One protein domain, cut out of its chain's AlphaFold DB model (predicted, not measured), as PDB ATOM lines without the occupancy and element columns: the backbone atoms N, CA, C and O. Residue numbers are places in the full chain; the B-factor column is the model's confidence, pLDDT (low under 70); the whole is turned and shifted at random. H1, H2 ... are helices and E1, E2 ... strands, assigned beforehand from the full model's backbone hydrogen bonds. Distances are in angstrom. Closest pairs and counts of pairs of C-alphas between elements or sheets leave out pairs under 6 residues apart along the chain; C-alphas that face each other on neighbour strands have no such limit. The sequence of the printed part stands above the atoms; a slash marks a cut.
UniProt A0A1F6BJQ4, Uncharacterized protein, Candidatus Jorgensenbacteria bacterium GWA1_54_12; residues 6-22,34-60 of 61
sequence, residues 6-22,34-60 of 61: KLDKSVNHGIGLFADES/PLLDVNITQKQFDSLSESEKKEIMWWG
ATOM      1  N   LYS A   6     -12.781 -20.165 -30.581       93.44
ATOM      2  CA  LYS A   6     -12.306 -21.358 -31.273       93.44
ATOM      3  C   LYS A   6     -11.054 -21.911 -30.609       93.44
ATOM      4  O   LYS A   6     -10.291 -21.175 -29.983       93.44
ATOM      5  N   LEU A   7     -10.849 -23.212 -30.778       92.31
ATOM      6  CA  LEU A   7      -9.573 -23.851 -30.490       92.31
ATOM      7  C   LEU A   7      -8.697 -23.756 -31.735       92.31
ATOM      8  O   LEU A   7      -9.130 -24.132 -32.824       92.31
ATOM      9  N   ASP A   8      -7.480 -23.257 -31.574       94.69
ATOM     10  CA  ASP A   8      -6.519 -23.135 -32.670       94.69
ATOM     11  C   ASP A   8      -5.088 -23.331 -32.160       94.69
ATOM     12  O   ASP A   8      -4.847 -23.432 -30.955       94.69
ATOM     13  N   LYS A   9      -4.115 -23.404 -33.066       93.94
ATOM     14  CA  LYS A   9      -2.704 -23.540 -32.711       93.94
ATOM     15  C   LYS A   9      -2.131 -22.211 -32.215       93.94
ATOM     16  O   LYS A   9      -2.103 -21.216 -32.932       93.94
ATOM     17  N   SER A  10      -1.613 -22.225 -30.994       90.12
ATOM     18  CA  SER A  10      -0.783 -21.176 -30.415       90.12
ATOM     19  C   SER A  10       0.675 -21.353 -30.829       90.12
ATOM     20  O   SER A  10       1.228 -22.450 -30.757       90.12
ATOM     21  N   VAL A  11       1.325 -20.244 -31.178       89.06
ATOM     22  CA  VAL A  11       2.770 -20.203 -31.443       89.06
ATOM     23  C   VAL A  11       3.620 -20.473 -30.195       89.06
ATOM     24  O   VAL A  11       4.789 -20.817 -30.329       89.06
ATOM     25  N   ASN A  12       3.037 -20.359 -28.995       84.44
ATOM     26  CA  ASN A  12       3.761 -20.494 -27.729       84.44
ATOM     27  C   ASN A  12       3.547 -21.858 -27.052       84.44
ATOM     28  O   ASN A  12       4.480 -22.399 -26.467       84.44
ATOM     29  N   HIS A  13       2.328 -22.416 -27.113       80.50
ATOM     30  CA  HIS A  13       1.931 -23.546 -26.253       80.50
ATOM     31  C   HIS A  13       1.014 -24.583 -26.929       80.50
ATOM     32  O   HIS A  13       0.129 -25.147 -26.296       80.50
ATOM     33  N   GLY A  14       1.201 -24.875 -28.220       88.25
ATOM     34  CA  GLY A  14       0.443 -25.952 -28.872       88.25
ATOM     35  C   GLY A  14      -0.976 -25.521 -29.238       88.25
ATOM     36  O   GLY A  14      -1.124 -24.782 -30.199       88.25
ATOM     37  N   ILE A  15      -2.015 -25.982 -28.535       89.69
ATOM     38  CA  ILE A  15      -3.419 -25.592 -28.791       89.69
ATOM     39  C   ILE A  15      -3.866 -24.573 -27.742       89.69
ATOM     40  O   ILE A  15      -3.647 -24.776 -26.552       89.69
ATOM     41  N   GLY A  16      -4.497 -23.486 -28.180       88.81
ATOM     42  CA  GLY A  16      -5.038 -22.431 -27.326       88.81
ATOM     43  C   GLY A  16      -6.488 -22.084 -27.660       88.81
ATOM     44  O   GLY A  16      -7.026 -22.503 -28.687       88.81
ATOM     45  N   LEU A  17      -7.103 -21.297 -26.778       87.62
ATOM     46  CA  LEU A  17      -8.447 -20.749 -26.943       87.62
ATOM     47  C   LEU A  17      -8.353 -19.308 -27.456       87.62
ATOM     48  O   LEU A  17      -7.700 -18.469 -26.836       87.62
ATOM     49  N   PHE A  18      -9.007 -19.014 -28.577       91.25
ATOM     50  CA  PHE A  18      -8.944 -17.710 -29.238       91.25
ATOM     51  C   PHE A  18     -10.340 -17.140 -29.444       91.25
ATOM     52  O   PHE A  18     -11.271 -17.884 -29.750       91.25
ATOM     53  N   ALA A  19     -10.478 -15.819 -29.329       93.31
ATOM     54  CA  ALA A  19     -11.697 -15.137 -29.743       93.31
ATOM     55  C   ALA A  19     -11.894 -15.301 -31.260       93.31
ATOM     56  O   ALA A  19     -10.968 -15.090 -32.043       93.31
ATOM     57  N   ASP A  20     -13.110 -15.661 -31.664       94.56
ATOM     58  CA  ASP A  20     -13.536 -15.782 -33.063       94.56
ATOM     59  C   ASP A  20     -14.467 -14.621 -33.456       94.56
ATOM     60  O   ASP A  20     -15.409 -14.747 -34.236       94.56
ATOM     61  N   GLU A  21     -14.223 -13.464 -32.843       93.69
ATOM     62  CA  GLU A  21     -14.878 -12.196 -33.132       93.69
ATOM     63  C   GLU A  21     -13.999 -11.019 -32.692       93.69
ATOM     64  O   GLU A  21     -13.046 -11.175 -31.926       93.69
ATOM     65  N   SER A  22     -14.304  -9.819 -33.191       94.50
ATOM     66  CA  SER A  22     -13.598  -8.600 -32.784       94.50
ATOM     67  C   SER A  22     -14.024  -8.165 -31.385       94.50
ATOM     68  O   SER A  22     -15.214  -8.015 -31.112       94.50
ATOM     69  N   PRO A  34     -17.487 -20.326 -10.211       75.31
ATOM     70  CA  PRO A  34     -17.058 -21.317  -9.224       75.31
ATOM     71  C   PRO A  34     -17.314 -22.774  -9.654       75.31
ATOM     72  O   PRO A  34     -16.876 -23.691  -8.971       75.31
ATOM     73  N   LEU A  35     -18.056 -22.994 -10.747       74.56
ATOM     74  CA  LEU A  35     -18.308 -24.319 -11.322       74.56
ATOM     75  C   LEU A  35     -17.245 -24.754 -12.339       74.56
ATOM     76  O   LEU A  35     -17.204 -25.932 -12.685       74.56
ATOM     77  N   LEU A  36     -16.458 -23.815 -12.870       70.06
ATOM     78  CA  LEU A  36     -15.502 -24.058 -13.955       70.06
ATOM     79  C   LEU A  36     -14.073 -23.692 -13.555       70.06
ATOM     80  O   LEU A  36     -13.140 -24.361 -13.989       70.06
ATOM     81  N   ASP A  37     -13.912 -22.668 -12.719       79.06
ATOM     82  CA  ASP A  37     -12.613 -22.179 -12.279       79.06
ATOM     83  C   ASP A  37     -12.238 -22.726 -10.907       79.06
ATOM     84  O   ASP A  37     -13.085 -23.059 -10.066       79.06
ATOM     85  N   VAL A  38     -10.931 -22.760 -10.659       78.88
ATOM     86  CA  VAL A  38     -10.363 -23.147  -9.372       78.88
ATOM     87  C   VAL A  38     -10.584 -22.010  -8.377       78.88
ATOM     88  O   VAL A  38      -9.723 -21.170  -8.136       78.88
ATOM     89  N   ASN A  39     -11.768 -21.983  -7.771       80.06
ATOM     90  CA  ASN A  39     -12.137 -20.965  -6.797       80.06
ATOM     91  C   ASN A  39     -11.795 -21.412  -5.367       80.06
ATOM     92  O   ASN A  39     -12.665 -21.862  -4.616       80.06
ATOM     93  N   ILE A  40     -10.516 -21.315  -4.998       85.38
ATOM     94  CA  ILE A  40     -10.026 -21.653  -3.655       85.38
ATOM     95  C   ILE A  40      -9.451 -20.428  -2.943       85.38
ATOM     96  O   ILE A  40      -8.835 -19.551  -3.540       85.38
ATOM     97  N   THR A  41      -9.640 -20.371  -1.628       87.88
ATOM     98  CA  THR A  41      -9.038 -19.332  -0.782       87.88
ATOM     99  C   THR A  41      -7.526 -19.517  -0.662       87.88
ATOM    100  O   THR A  41      -7.023 -20.633  -0.794       87.88
ATOM    101  N   GLN A  42      -6.799 -18.456  -0.283       86.56
ATOM    102  CA  GLN A  42      -5.360 -18.546   0.004       86.56
ATOM    103  C   GLN A  42      -5.045 -19.663   1.010       86.56
ATOM    104  O   GLN A  42      -4.144 -20.460   0.793       86.56
ATOM    105  N   LYS A  43      -5.857 -19.795   2.066       93.31
ATOM    106  CA  LYS A  43      -5.684 -20.845   3.078       93.31
ATOM    107  C   LYS A  43      -5.821 -22.258   2.495       93.31
ATOM    108  O   LYS A  43      -5.125 -23.169   2.932       93.31
ATOM    109  N   GLN A  44      -6.734 -22.449   1.541       91.00
ATOM    110  CA  GLN A  44      -6.894 -23.726   0.844       91.00
ATOM    111  C   GLN A  44      -5.722 -23.979  -0.105       91.00
ATOM    112  O   GLN A  44      -5.194 -25.085  -0.107       91.00
ATOM    113  N   PHE A  45      -5.259 -22.960  -0.830       91.06
ATOM    114  CA  PHE A  45      -4.074 -23.060  -1.681       91.06
ATOM    115  C   PHE A  45      -2.809 -23.409  -0.878       91.06
ATOM    116  O   PHE A  45      -2.050 -24.296  -1.259       91.06
ATOM    117  N   ASP A  46      -2.612 -22.781   0.281       92.94
ATOM    118  CA  ASP A  46      -1.458 -23.027   1.151       92.94
ATOM    119  C   ASP A  46      -1.421 -24.465   1.685       92.94
ATOM    120  O   ASP A  46      -0.339 -24.993   1.953       92.94
ATOM    121  N   SER A  47      -2.592 -25.100   1.806       95.19
ATOM    122  CA  SER A  47      -2.734 -26.486   2.267       95.19
ATOM    123  C   SER A  47      -2.412 -27.547   1.209       95.19
ATOM    124  O   SER A  47      -2.322 -28.725   1.551       95.19
ATOM    125  N   LEU A  48      -2.231 -27.148  -0.053       92.50
ATOM    126  CA  LEU A  48      -1.905 -28.055  -1.153       92.50
ATOM    127  C   LEU A  48      -0.448 -28.525  -1.098       92.50
ATOM    128  O   LEU A  48       0.430 -27.852  -0.548       92.50
ATOM    129  N   SER A  49      -0.170 -29.661  -1.733       95.31
ATOM    130  CA  SER A  49       1.204 -30.094  -1.987       95.31
ATOM    131  C   SER A  49       1.911 -29.170  -2.985       95.31
ATOM    132  O   SER A  49       1.286 -28.503  -3.807       95.31
ATOM    133  N   GLU A  50       3.243 -29.161  -2.970       93.94
ATOM    134  CA  GLU A  50       4.028 -28.329  -3.893       93.94
ATOM    135  C   GLU A  50       3.804 -28.687  -5.374       93.94
ATOM    136  O   GLU A  50       3.920 -27.822  -6.245       93.94
ATOM    137  N   SER A  51       3.458 -29.943  -5.682       91.12
ATOM    138  CA  SER A  51       3.060 -30.357  -7.034       91.12
ATOM    139  C   SER A  51       1.723 -29.752  -7.455       91.12
ATOM    140  O   SER A  51       1.633 -29.202  -8.549       91.12
ATOM    141  N   GLU A  52       0.717 -29.785  -6.582       89.31
ATOM    142  CA  GLU A  52      -0.613 -29.229  -6.861       89.31
ATOM    143  C   GLU A  52      -0.566 -27.698  -6.950       89.31
ATOM    144  O   GLU A  52      -1.172 -27.109  -7.842       89.31
ATOM    145  N   LYS A  53       0.225 -27.037  -6.090       90.31
ATOM    146  CA  LYS A  53       0.471 -25.588  -6.187       90.31
ATOM    147  C   LYS A  53       1.074 -25.210  -7.533       90.31
ATOM    148  O   LYS A  53       0.629 -24.244  -8.145       90.31
ATOM    149  N   LYS A  54       2.069 -25.969  -8.010       87.75
ATOM    150  CA  LYS A  54       2.678 -25.742  -9.331       87.75
ATOM    151  C   LYS A  54       1.682 -25.933 -10.465       87.75
ATOM    152  O   LYS A  54       1.734 -25.174 -11.427       87.75
ATOM    153  N   GLU A  55       0.806 -26.922 -10.358       84.94
ATOM    154  CA  GLU A  55      -0.232 -27.178 -11.352       84.94
ATOM    155  C   GLU A  55      -1.247 -26.030 -11.401       84.94
ATOM    156  O   GLU A  55      -1.484 -25.474 -12.468       84.94
ATOM    157  N   ILE A  56      -1.757 -25.584 -10.251       84.75
ATOM    158  CA  ILE A  56      -2.685 -24.446 -10.176       84.75
ATOM    159  C   ILE A  56      -2.005 -23.135 -10.590       84.75
ATOM    160  O   ILE A  56      -2.628 -22.321 -11.254       84.75
ATOM    161  N   MET A  57      -0.729 -22.911 -10.277       79.62
ATOM    162  CA  MET A  57      -0.017 -21.723 -10.771       79.62
ATOM    163  C   MET A  57       0.136 -21.704 -12.298       79.62
ATOM    164  O   MET A  57       0.248 -20.629 -12.881       79.62
ATOM    165  N   TRP A  58       0.193 -22.876 -12.934       74.94
ATOM    166  CA  TRP A  58       0.326 -22.992 -14.387       74.94
ATOM    167  C   TRP A  58      -1.014 -23.022 -15.125       74.94
ATOM    168  O   TRP A  58      -1.078 -22.555 -16.261       74.94
ATOM    169  N   TRP A  59      -2.061 -23.568 -14.503       73.50
ATOM    170  CA  TRP A  59      -3.335 -23.875 -15.164       73.50
ATOM    171  C   TRP A  59      -4.571 -23.309 -14.463       73.50
ATOM    172  O   TRP A  59      -5.650 -23.312 -15.049       73.50
ATOM    173  N   GLY A  60      -4.441 -22.853 -13.218       67.44
ATOM    174  CA  GLY A  60      -5.509 -22.199 -12.473       67.44
ATOM    175  C   GLY A  60      -5.789 -20.818 -13.054       67.44
ATOM    176  O   GLY A  60      -4.863 -20.033 -13.266       67.44
TER     177      GLY A  60
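Overview. This is residues 6 to 22 and 34 to 60 of the 61 residues of an uncharacterized protein of Candidatus Jorgensenbacteria bacterium GWA1_54_12 (UniProt A0A1F6BJQ4). Two separate pieces lie along one long axis with an empty gap between them: a small two-stranded hairpin, E1 and E2, at one end, and at the other a chain piece curved like a C, residues 34 to 60, in which a link of no named element leads to the short helix H1 and then to the longer helix H2. The hairpin stands apart from H2, and the cut in the chain lies between the two pieces. The printed part has 44 residues, with two named strands and then two named helices in the order E1, E2, H1, H2; the sheet has the order E1 - E2 and is antiparallel, and the class is mixed, helices and strands. The whole is extended, with a radius of gyration of the C-alphas of 14.5 A, and its C-alphas span 39 by 22 by 14 A.

Along the chain. Strand E1 is residues 6 to 10, 11.6 A from first to last C-alpha, and begins at C-alpha 6 at (-12.306, -21.358, -31.273). Strand E2 is residues 14 to 19, 16.3 A long, and ends at C-alpha 19 at (-11.697, -15.137, -29.743). Helix H1 is residues 42 to 46, 6.1 A long. Helix H2 is residues 50 to 59, 14.2 A long, and ends at C-alpha 59 at (-3.335, -23.875, -15.164).

Arrangement. E1 and E2 form a hairpin of antiparallel neighbours, with 135 degrees between their N-to-C directions. The C-alphas of Lys 9 and Ile 15 face each other at 4.5 A. Across the pair, N 10 and O 14 are 2.7 A apart and N 16 and O 8 are 2.8 A apart, both within hydrogen-bond range. E1 is apart from H1 and from H2, and E2 is apart from H2. H1 and H2 are close but not clearly touching: their closest C-alphas, those of Phe 45 and Lys 53, are 6.9 A apart, and their centres are 12.1 A apart. In both H1 and H2 every O i to N i+4 pair is within hydrogen-bond range.

Size, cuts and confidence. The two C-alphas farthest apart are those of Ser 22 and Ser 47, at 40.8 A. Residues 23 to 33 are cut out and not printed, and C-alphas 22 and 34 are 27.0 A apart across the cut. The link from E2 to H1 runs across this cut; the links from E1 to E2 and from H1 to H2 are tight, with 3 residues each. The mean pLDDT of the printed part is 87.0, and residue 60 is the one printed residue under 70.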